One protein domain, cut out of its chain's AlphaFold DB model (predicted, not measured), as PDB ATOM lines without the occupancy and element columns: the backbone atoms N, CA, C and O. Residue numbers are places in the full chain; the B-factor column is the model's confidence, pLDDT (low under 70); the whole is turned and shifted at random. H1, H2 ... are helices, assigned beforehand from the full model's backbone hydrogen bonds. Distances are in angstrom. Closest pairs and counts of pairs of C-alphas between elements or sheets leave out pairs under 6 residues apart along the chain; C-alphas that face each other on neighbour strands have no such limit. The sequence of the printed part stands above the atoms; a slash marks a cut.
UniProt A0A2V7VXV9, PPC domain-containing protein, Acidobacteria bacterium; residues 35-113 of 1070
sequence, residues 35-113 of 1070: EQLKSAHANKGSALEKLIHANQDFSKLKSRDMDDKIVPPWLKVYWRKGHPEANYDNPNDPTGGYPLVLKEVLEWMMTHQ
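Overview. This is residues 35 to 113 of the 1070 residues of the protein "PPC domain-containing protein" of Acidobacteria bacterium (UniProt A0A2V7VXV9). Short helices are set loosely round H4, near the middle of an elongated body; H1 and H2 make one end, H5 runs along one side, and H3 and the loop of residues 83 to 100 lie toward the other end. The printed part has 79 residues with five named helices, H1 to H5, and no named strand. It is all helix, with under half of the residues in named elements, and compact, with a radius of gyration of the C-alphas of 12.5 A and spans of 38 by 23 by 22 A.

Along the chain. H1, residues 35 to 39, begins at C-alpha (215.585, 345.853, 258.488). H2 is residues 47 to 54, H3 63 to 66, H4 73 to 82, 14.4 A long, and H5 101 to 111, 15.6 A, ending at (213.797, 338.869, 275.064).

Arrangement. H1 and H2 only just touch, with 3 pairs of C-alphas within 8 A, the closest Leu 37 and Glu 49, 6.6 A. H2 and H4 are close but not clearly touching, about perpendicular at 82 degrees; the closest C-alphas are Ile 52 and Trp 74, 5.9 A. Every O i to N i+4 pair is within hydrogen-bond range in H1, H2, H4 and H5; H3 is too short for one.

Size, cuts and confidence. The printed part has no cut. H4 to H5 is a long link. Residues 67 to 69, 91 and 94 are under pLDDT 70.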
ATOM      1  N   GLU A  35     214.829 344.925 257.636       87.25
ATOM      2  CA  GLU A  35     215.585 345.853 258.488       87.25
ATOM      3  C   GLU A  35     215.019 345.886 259.916       87.25
ATOM      4  O   GLU A  35     215.784 345.921 260.880       87.25
ATOM      5  N   GLN A  36     213.694 345.817 260.068       90.88
ATOM      6  CA  GLN A  36     213.032 345.771 261.376       90.88
ATOM      7  C   GLN A  36     213.217 344.429 262.082       90.88
ATOM      8  O   GLN A  36     213.509 344.424 263.273       90.88
ATOM      9  N   LEU A  37     213.106 343.309 261.366       88.56
ATOM     10  CA  LEU A  37     213.381 341.974 261.905       88.56
ATOM     11  C   LEU A  37     214.830 341.872 262.385       88.56
ATOM     12  O   LEU A  37     215.087 341.380 263.482       88.56
ATOM     13  N   LYS A  38     215.770 342.418 261.604       85.19
ATOM     14  CA  LYS A  38     217.185 342.480 261.968       85.19
ATOM     15  C   LYS A  38     217.432 343.374 263.185       85.19
ATOM     16  O   LYS A  38     218.201 342.989 264.057       85.19
ATOM     17  N   SER A  39     216.781 344.537 263.260       82.62
ATOM     18  CA  SER A  39     216.907 345.455 264.401       82.62
ATOM     19  C   SER A  39     216.272 344.910 265.683       82.62
ATOM     20  O   SER A  39     216.745 345.230 266.768       82.62
ATOM     21  N   ALA A  40     215.201 344.124 265.570       83.31
ATOM     22  CA  ALA A  40     214.525 343.501 266.704       83.31
ATOM     23  C   ALA A  40     215.162 342.162 267.118       83.31
ATOM     24  O   ALA A  40     214.692 341.543 268.067       83.31
ATOM     25  N   HIS A  41     216.195 341.702 266.397       87.69
ATOM     26  CA  HIS A  41     216.788 340.373 266.553       87.69
ATOM     27  C   HIS A  41     215.741 339.243 266.512       87.69
ATOM     28  O   HIS A  41     215.852 338.268 267.251       87.69
ATOM     29  N   ALA A  42     214.713 339.382 265.667       87.75
ATOM     30  CA  ALA A  42     213.580 338.465 265.635       87.75
ATOM     31  C   ALA A  42     213.975 337.077 265.088       87.75
ATOM     32  O   ALA A  42     214.479 336.944 263.973       87.75
ATOM     33  N   ASN A  43     213.701 336.037 265.869       85.44
ATOM     34  CA  ASN A  43     213.923 334.636 265.556       85.44
ATOM     35  C   ASN A  43     212.942 334.184 264.475       85.44
ATOM     36  O   ASN A  43     211.739 334.457 264.548       85.44
ATOM     37  N   LYS A  44     213.442 333.427 263.500       80.56
ATOM     38  CA  LYS A  44     212.629 332.891 262.407       80.56
ATOM     39  C   LYS A  44     211.560 331.926 262.943       80.56
ATOM     40  O   LYS A  44     211.878 330.950 263.615       80.56
ATOM     41  N   GLY A  45     210.299 332.187 262.624       80.81
ATOM     42  CA  GLY A  45     209.099 331.478 263.071       80.81
ATOM     43  C   GLY A  45     208.466 332.008 264.365       80.81
ATOM     44  O   GLY A  45     207.385 331.534 264.735       80.81
ATOM     45  N   SER A  46     209.103 332.970 265.043       85.19
ATOM     46  CA  SER A  46     208.678 333.472 266.356       85.19
ATOM     47  C   SER A  46     207.370 334.270 266.313       85.19
ATOM     48  O   SER A  46     206.920 334.739 265.262       85.19
ATOM     49  N   ALA A  47     206.732 334.430 267.476       89.50
ATOM     50  CA  ALA A  47     205.547 335.273 267.602       89.50
ATOM     51  C   ALA A  47     205.889 336.749 267.335       89.50
ATOM     52  O   ALA A  47     205.102 337.447 266.693       89.50
ATOM     53  N   LEU A  48     207.092 337.188 267.719       91.94
ATOM     54  CA  LEU A  48     207.628 338.509 267.417       91.94
ATOM     55  C   LEU A  48     207.834 338.726 265.914       91.94
ATOM     56  O   LEU A  48     207.393 339.751 265.397       91.94
ATOM     57  N   GLU A  49     208.422 337.769 265.187       94.25
ATOM     58  CA  GLU A  49     208.559 337.858 263.723       94.25
ATOM     59  C   GLU A  49     207.176 338.012 263.061       94.25
ATOM     60  O   GLU A  49     206.962 338.917 262.249       94.25
ATOM     61  N   LYS A  50     206.194 337.197 263.473       91.81
ATOM     62  CA  LYS A  50     204.806 337.292 262.984       91.81
ATOM     63  C   LYS A  50     204.162 338.640 263.317       91.81
ATOM     64  O   LYS A  50     203.470 339.205 262.470       91.81
ATOM     65  N   LEU A  51     204.390 339.169 264.520       93.50
ATOM     66  CA  LEU A  51     203.849 340.459 264.950       93.50
ATOM     67  C   LEU A  51     204.460 341.621 264.160       93.50
ATOM     68  O   LEU A  51     203.730 342.529 263.757       93.50
ATOM     69  N   ILE A  52     205.765 341.572 263.883       94.25
ATOM     70  CA  ILE A  52     206.449 342.555 263.039       94.25
ATOM     71  C   ILE A  52     205.861 342.507 261.624       94.25
ATOM     72  O   ILE A  52     205.428 343.544 261.119       94.25
ATOM     73  N   HIS A  53     205.733 341.324 261.012       93.06
ATOM     74  CA  HIS A  53     205.107 341.180 259.691       93.06
ATOM     75  C   HIS A  53     203.660 341.696 259.647       93.06
ATOM     76  O   HIS A  53     203.263 342.332 258.669       93.06
ATOM     77  N   ALA A  54     202.871 341.477 260.703       92.75
ATOM     78  CA  ALA A  54     201.468 341.890 260.766       92.75
ATOM     79  C   ALA A  54     201.259 343.417 260.888       92.75
ATOM     80  O   ALA A  54     200.139 343.912 260.707       92.75
ATOM     81  N   ASN A  55     202.307 344.187 261.198       94.81
ATOM     82  CA  ASN A  55     202.199 345.608 261.545       94.81
ATOM     83  C   ASN A  55     203.065 346.533 260.678       94.81
ATOM     84  O   ASN A  55     203.640 347.498 261.166       94.81
ATOM     85  N   GLN A  56     203.088 346.280 259.369       93.75
ATOM     86  CA  GLN A  56     203.835 347.079 258.381       93.75
ATOM     87  C   GLN A  56     203.013 348.206 257.710       93.75
ATOM     88  O   GLN A  56     203.475 348.830 256.758       93.75
ATOM     89  N   ASP A  57     201.788 348.483 258.177       90.88
ATOM     90  CA  ASP A  57     200.922 349.534 257.615       90.88
ATOM     91  C   ASP A  57     201.341 350.941 258.081       90.88
ATOM     92  O   ASP A  57     200.720 351.556 258.952       90.88
ATOM     93  N   PHE A  58     202.421 351.458 257.494       89.38
ATOM     94  CA  PHE A  58     202.976 352.770 257.838       89.38
ATOM     95  C   PHE A  58     202.144 353.961 257.360       89.38
ATOM     96  O   PHE A  58     202.439 355.086 257.755       89.38
ATOM     97  N   SER A  59     201.061 353.743 256.603       84.38
ATOM     98  CA  SER A  59     200.089 354.807 256.304       84.38
ATOM     99  C   SER A  59     199.428 355.367 257.573       84.38
ATOM    100  O   SER A  59     198.928 356.492 257.580       84.38
ATOM    101  N   LYS A  60     199.473 354.600 258.672       83.44
ATOM    102  CA  LYS A  60     198.995 355.001 259.999       83.44
ATOM    103  C   LYS A  60     199.971 355.884 260.773       83.44
ATOM    104  O   LYS A  60     199.600 356.358 261.846       83.44
ATOM    105  N   LEU A  61     201.193 356.091 260.282       86.38
ATOM    106  CA  LEU A  61     202.238 356.885 260.931       86.38
ATOM    107  C   LEU A  61     202.444 358.227 260.220       86.38
ATOM    108  O   LEU A  61     202.122 358.383 259.044       86.38
ATOM    109  N   LYS A  62     202.982 359.216 260.940       79.00
ATOM    110  CA  LYS A  62     203.338 360.530 260.380       79.00
ATOM    111  C   LYS A  62     204.842 360.612 260.124       79.00
ATOM    112  O   LYS A  62     205.613 359.847 260.688       79.00
ATOM    113  N   SER A  63     205.281 361.588 259.331       72.94
ATOM    114  CA  SER A  63     206.708 361.813 259.047       72.94
ATOM    115  C   SER A  63     207.558 362.006 260.309       72.94
ATOM    116  O   SER A  63     208.680 361.520 260.357       72.94
ATOM    117  N   ARG A  64     207.006 362.611 261.372       73.50
ATOM    118  CA  ARG A  64     207.685 362.733 262.679       73.50
ATOM    119  C   ARG A  64     207.964 361.395 263.374       73.50
ATOM    120  O   ARG A  64     208.871 361.313 264.189       73.50
ATOM    121  N   ASP A  65     207.182 360.353 263.079       79.94
ATOM    122  CA  ASP A  65     207.350 359.027 263.686       79.94
ATOM    123  C   ASP A  65     208.575 358.285 263.125       79.94
ATOM    124  O   ASP A  65     208.974 357.270 263.691       79.94
ATOM    125  N   MET A  66     209.157 358.787 262.029       72.88
ATOM    126  CA  MET A  66     210.308 358.202 261.336       72.88
ATOM    127  C   MET A  66     211.636 358.457 262.050       72.88
ATOM    128  O   MET A  66     212.566 357.671 261.896       72.88
ATOM    129  N   ASP A  67     211.709 359.542 262.823       66.38
ATOM    130  CA  ASP A  67     212.940 360.007 263.471       66.38
ATOM    131  C   ASP A  67     213.079 359.501 264.920       66.38
ATOM    132  O   ASP A  67     214.120 359.682 265.556       66.38
ATOM    133  N   ASP A  68     212.044 358.841 265.446       69.25
ATOM    134  CA  ASP A  68     212.036 358.263 266.789       69.25
ATOM    135  C   ASP A  68     212.765 356.914 266.809       69.25
ATOM    136  O   ASP A  68     212.344 355.940 266.182       69.25
ATOM    137  N   LYS A  69     213.874 356.872 267.553       66.75
ATOM    138  CA  LYS A  69     214.749 355.699 267.680       66.75
ATOM    139  C   LYS A  69     214.430 354.817 268.889       66.75
ATOM    140  O   LYS A  69     215.114 353.817 269.078       66.75
ATOM    141  N   ILE A  70     213.458 355.196 269.720       70.00
ATOM    142  CA  ILE A  70     213.153 354.509 270.981       70.00
ATOM    143  C   ILE A  70     212.098 353.422 270.759       70.00
ATOM    144  O   ILE A  70     212.250 352.316 271.269       70.00
ATOM    145  N   VAL A  71     211.051 353.713 269.977       85.44
ATOM    146  CA  VAL A  71     209.964 352.761 269.682       85.44
ATOM    147  C   VAL A  71     209.884 352.508 268.174       85.44
ATOM    148  O   VAL A  71     209.696 353.458 267.409       85.44
ATOM    149  N   PRO A  72     209.980 351.249 267.705       90.25
ATOM    150  CA  PRO A  72     210.049 350.957 266.287       90.25
ATOM    151  C   PRO A  72     208.696 351.184 265.589       90.25
ATOM    152  O   PRO A  72     207.635 351.002 266.197       90.25
ATOM    153  N   PRO A  73     208.708 351.509 264.284       90.19
ATOM    154  CA  PRO A  73     207.499 351.799 263.513       90.19
ATOM    155  C   PRO A  73     206.415 350.714 263.576       90.19
ATOM    156  O   PRO A  73     205.237 351.044 263.712       90.19
ATOM    157  N   TRP A  74     206.771 349.424 263.539       91.81
ATOM    158  CA  TRP A  74     205.781 348.342 263.625       91.81
ATOM    159  C   TRP A  74     205.018 348.333 264.958       91.81
ATOM    160  O   TRP A  74     203.813 348.075 264.977       91.81
ATOM    161  N   LEU A  75     205.683 348.663 266.069       93.19
ATOM    162  CA  LEU A  75     205.061 348.682 267.394       93.19
ATOM    163  C   LEU A  75     204.146 349.901 267.548       93.19
ATOM    164  O   LEU A  75     203.068 349.809 268.131       93.19
ATOM    165  N   LYS A  76     204.512 351.021 266.922       91.00
ATOM    166  CA  LYS A  76     203.648 352.201 266.808       91.00
ATOM    167  C   LYS A  76     202.387 351.925 265.988       91.00
ATOM    168  O   LYS A  76     201.296 352.327 266.387       91.00
ATOM    169  N   VAL A  77     202.515 351.206 264.868       92.62
ATOM    170  CA  VAL A  77     201.366 350.766 264.057       92.62
ATOM    171  C   VAL A  77     200.465 349.830 264.860       92.62
ATOM    172  O   VAL A  77     199.246 350.001 264.838       92.62
ATOM    173  N   TYR A  78     201.047 348.875 265.588       94.06
ATOM    174  CA  TYR A  78     200.303 347.991 266.485       94.06
ATOM    175  C   TYR A  78     199.536 348.787 267.553       94.06
ATOM    176  O   TYR A  78     198.330 348.600 267.710       94.06
ATOM    177  N   TRP A  79     200.198 349.750 268.205       92.62
ATOM    178  CA  TRP A  79     199.584 350.603 269.220       92.62
ATOM    179  C   TRP A  79     198.410 351.420 268.670       92.62
ATOM    180  O   TRP A  79     197.319 351.364 269.233       92.62
ATOM    181  N   ARG A  80     198.589 352.106 267.531       91.19
ATOM    182  CA  ARG A  80     197.525 352.911 266.899       91.19
ATOM    183  C   ARG A  80     196.346 352.075 266.395       91.19
ATOM    184  O   ARG A  80     195.236 352.590 266.309       91.19
ATOM    185  N   LYS A  81     196.556 350.798 266.042       89.00
ATOM    186  CA  LYS A  81     195.456 349.874 265.710       89.00
ATOM    187  C   LYS A  81     194.612 349.530 266.941       89.00
ATOM    188  O   LYS A  81     193.405 349.373 266.796       89.00
ATOM    189  N   GLY A  82     195.246 349.396 268.107       85.94
ATOM    190  CA  GLY A  82     194.577 349.092 269.375       85.94
ATOM    191  C   GLY A  82     193.979 350.306 270.087       85.94
ATOM    192  O   GLY A  82     193.048 350.123 270.861       85.94
ATOM    193  N   HIS A  83     194.484 351.512 269.802       86.88
ATOM    194  CA  HIS A  83     194.118 352.749 270.505       86.88
ATOM    195  C   HIS A  83     193.770 353.896 269.536       86.88
ATOM    196  O   HIS A  83     194.420 354.947 269.548       86.88
ATOM    197  N   PRO A  84     192.782 353.731 268.636       84.56
ATOM    198  CA  PRO A  84     192.390 354.788 267.701       84.56
ATOM    199  C   PRO A  84     191.881 356.070 268.391       84.56
ATOM    200  O   PRO A  84     191.816 357.117 267.752       84.56
ATOM    201  N   GLU A  85     191.512 355.994 269.671       84.38
ATOM    202  CA  GLU A  85     191.002 357.090 270.497       84.38
ATOM    203  C   GLU A  85     192.073 358.065 271.014       84.38
ATOM    204  O   GLU A  85     191.730 359.170 271.441       84.38
ATOM    205  N   ALA A  86     193.358 357.693 270.996       81.19
ATOM    206  CA  ALA A  86     194.422 358.537 271.536       81.19
ATOM    207  C   ALA A  86     194.772 359.720 270.609       81.19
ATOM    208  O   ALA A  86     194.742 359.629 269.380       81.19
ATOM    209  N   ASN A  87     195.138 360.863 271.203       81.00
ATOM    210  CA  ASN A  87     195.480 362.069 270.448       81.00
ATOM    211  C   ASN A  87     196.943 362.053 269.975       81.00
ATOM    212  O   ASN A  87     197.833 362.603 270.623       81.00
ATOM    213  N   TYR A  88     197.173 361.483 268.795       82.31
ATOM    214  CA  TYR A  88     198.487 361.439 268.143       82.31
ATOM    215  C   TYR A  88     198.869 362.723 267.396       82.31
ATOM    216  O   TYR A  88     199.873 362.733 266.679       82.31
ATOM    217  N   ASP A  89     198.090 363.796 267.543       76.94
ATOM    218  CA  ASP A  89     198.216 365.029 266.760       76.94
ATOM    219  C   ASP A  89     198.609 366.237 267.608       76.94
ATOM    220  O   ASP A  89     198.788 367.328 267.073       76.94
ATOM    221  N   ASN A  90     198.810 366.047 268.915       79.19
ATOM    222  CA  ASN A  90     199.278 367.102 269.801       79.19
ATOM    223  C   ASN A  90     200.758 367.448 269.505       79.19
ATOM    224  O   ASN A  90     201.639 366.609 269.732       79.19
ATOM    225  N   PRO A  91     201.066 368.667 269.017       67.19
ATOM    226  CA  PRO A  91     202.442 369.091 268.756       67.19
ATOM    227  C   PRO A  91     203.220 369.404 270.043       67.19
ATOM    228  O   PRO A  91     204.445 369.456 270.002       67.19
ATOM    229  N   ASN A  92     202.526 369.581 271.174       75.06
ATOM    230  CA  ASN A  92     203.126 369.858 272.482       75.06
ATOM    231  C   ASN A  92     203.365 368.589 273.312       75.06
ATOM    232  O   ASN A  92     203.852 368.687 274.436       75.06
ATOM    233  N   ASP A  93     203.000 367.413 272.796       76.62
ATOM    234  CA  ASP A  93     203.301 366.138 273.439       76.62
ATOM    235  C   ASP A  93     204.641 365.595 272.911       76.62
ATOM    236  O   ASP A  93     204.703 365.141 271.759       76.62
ATOM    237  N   PRO A  94     205.712 365.613 273.729       68.62
ATOM    238  CA  PRO A  94     207.031 365.141 273.321       68.62
ATOM    239  C   PRO A  94     207.085 363.623 273.095       68.62
ATOM    240  O   PRO A  94     208.024 363.149 272.464       68.62
ATOM    241  N   THR A  95     206.094 362.861 273.571       72.25
ATOM    242  CA  THR A  95     205.992 361.408 273.348       72.25
ATOM    243  C   THR A  95     205.281 361.057 272.042       72.25
ATOM    244  O   THR A  95     205.316 359.912 271.600       72.25
ATOM    245  N   GLY A  96     204.618 362.031 271.407       75.44
ATOM    246  CA  GLY A  96     203.871 361.826 270.169       75.44
ATOM    247  C   GLY A  96     202.576 361.012 270.319       75.44
ATOM    248  O   GLY A  96     202.096 360.477 269.316       75.44
ATOM    249  N   GLY A  97     202.008 360.931 271.528       76.56
ATOM    250  CA  GLY A  97     200.800 360.166 271.855       76.56
ATOM    251  C   GLY A  97     201.056 358.701 272.229       76.56
ATOM    252  O   GLY A  97     200.113 357.907 272.264       76.56
ATOM    253  N   TYR A  98     202.312 358.318 272.479       85.56
ATOM    254  CA  TYR A  98     202.706 356.952 272.838       85.56
ATOM    255  C   TYR A  98     203.139 356.875 274.307       85.56
ATOM    256  O   TYR A  98     203.953 357.688 274.743       85.56
ATOM    257  N   PRO A  99     202.658 355.895 275.090       84.44
ATOM    258  CA  PRO A  99     203.090 355.764 276.472       84.44
ATOM    259  C   PRO A  99     204.532 355.248 276.546       84.44
ATOM    260  O   PRO A  99     204.939 354.380 275.771       84.44
ATOM    261  N   LEU A 100     205.290 355.744 277.529       78.56
ATOM    262  CA  LEU A 100     206.701 355.385 277.730       78.56
ATOM    263  C   LEU A 100     206.908 353.878 277.969       78.56
ATOM    264  O   LEU A 100     207.936 353.334 277.570       78.56
ATOM    265  N   VAL A 101     205.892 353.195 278.512       79.50
ATOM    266  CA  VAL A 101     205.877 351.738 278.737       79.50
ATOM    267  C   VAL A 101     206.063 350.927 277.447       79.50
ATOM    268  O   VAL A 101     206.512 349.789 277.501       79.50
ATOM    269  N   LEU A 102     205.784 351.488 276.260       84.38
ATOM    270  CA  LEU A 102     206.022 350.776 274.996       84.38
ATOM    271  C   LEU A 102     207.494 350.423 274.780       84.38
ATOM    272  O   LEU A 102     207.781 349.448 274.088       84.38
ATOM    273  N   LYS A 103     208.418 351.183 275.376       82.75
ATOM    274  CA  LYS A 103     209.841 350.848 275.368       82.75
ATOM    275  C   LYS A 103     210.119 349.589 276.194       82.75
ATOM    276  O   LYS A 103     210.804 348.694 275.718       82.75
ATOM    277  N   GLU A 104     209.547 349.497 277.388       80.88
ATOM    278  CA  GLU A 104     209.699 348.343 278.287       80.88
ATOM    279  C   GLU A 104     209.043 347.094 277.684       80.88
ATOM    280  O   GLU A 104     209.618 346.008 277.700       80.88
ATOM    281  N   VAL A 105     207.878 347.260 277.049       82.38
ATOM    282  CA  VAL A 105     207.208 346.188 276.298       82.38
ATOM    283  C   VAL A 105     208.054 345.733 275.109       82.38
ATOM    284  O   VAL A 105     208.139 344.537 274.854       82.38
ATOM    285  N   LEU A 106     208.705 346.652 274.389       88.62
ATOM    286  CA  LEU A 106     209.625 346.302 273.306       88.62
ATOM    287  C   LEU A 106     210.834 345.513 273.824       88.62
ATOM    288  O   LEU A 106     211.160 344.473 273.258       88.62
ATOM    289  N   GLU A 107     211.479 345.990 274.891       84.69
ATOM    290  CA  GLU A 107     212.628 345.329 275.526       84.69
ATOM    291  C   GLU A 107     212.248 343.920 276.022       84.69
ATOM    292  O   GLU A 107     212.989 342.953 275.807       84.69
ATOM    293  N   TRP A 108     211.043 343.768 276.579       85.94
ATOM    294  CA  TRP A 108     210.488 342.469 276.954       85.94
ATOM    295  C   TRP A 108     210.219 341.576 275.736       85.94
ATOM    296  O   TRP A 108     210.686 340.441 275.691       85.94
ATOM    297  N   MET A 109     209.537 342.077 274.701       88.69
ATOM    298  CA  MET A 109     209.230 341.306 273.488       88.69
ATOM    299  C   MET A 109     210.495 340.828 272.770       88.69
ATOM    300  O   MET A 109     210.510 339.719 272.244       88.69
ATOM    301  N   MET A 110     211.563 341.634 272.763       82.94
ATOM    302  CA  MET A 110     212.855 341.270 272.170       82.94
ATOM    303  C   MET A 110     213.547 340.117 272.915       82.94
ATOM    304  O   MET A 110     214.283 339.354 272.288       82.94
ATOM    305  N   THR A 111     213.278 339.960 274.216       77.62
ATOM    306  CA  THR A 111     213.797 338.869 275.064       77.62
ATOM    307  C   THR A 111     212.818 337.693 275.219       77.62
ATOM    308  O   THR A 111     213.246 336.601 275.575       77.62
ATOM    309  N   HIS A 112     211.538 337.874 274.869       82.62
ATOM    310  CA  HIS A 112     210.444 336.892 274.985       82.62
ATOM    311  C   HIS A 112     209.694 336.757 273.652       82.62
ATOM    312  O   HIS A 112     208.503 337.052 273.518       82.62
ATOM    313  N   GLN A 113     210.425 336.366 272.608       88.44
ATOM    314  CA  GLN A 113     209.958 336.473 271.221       88.44
ATOM    315  C   GLN A 113     208.834 335.494 270.841       88.44
ATOM    316  O   GLN A 113     208.258 335.590 269.756       88.44
TER     317      GLN A 113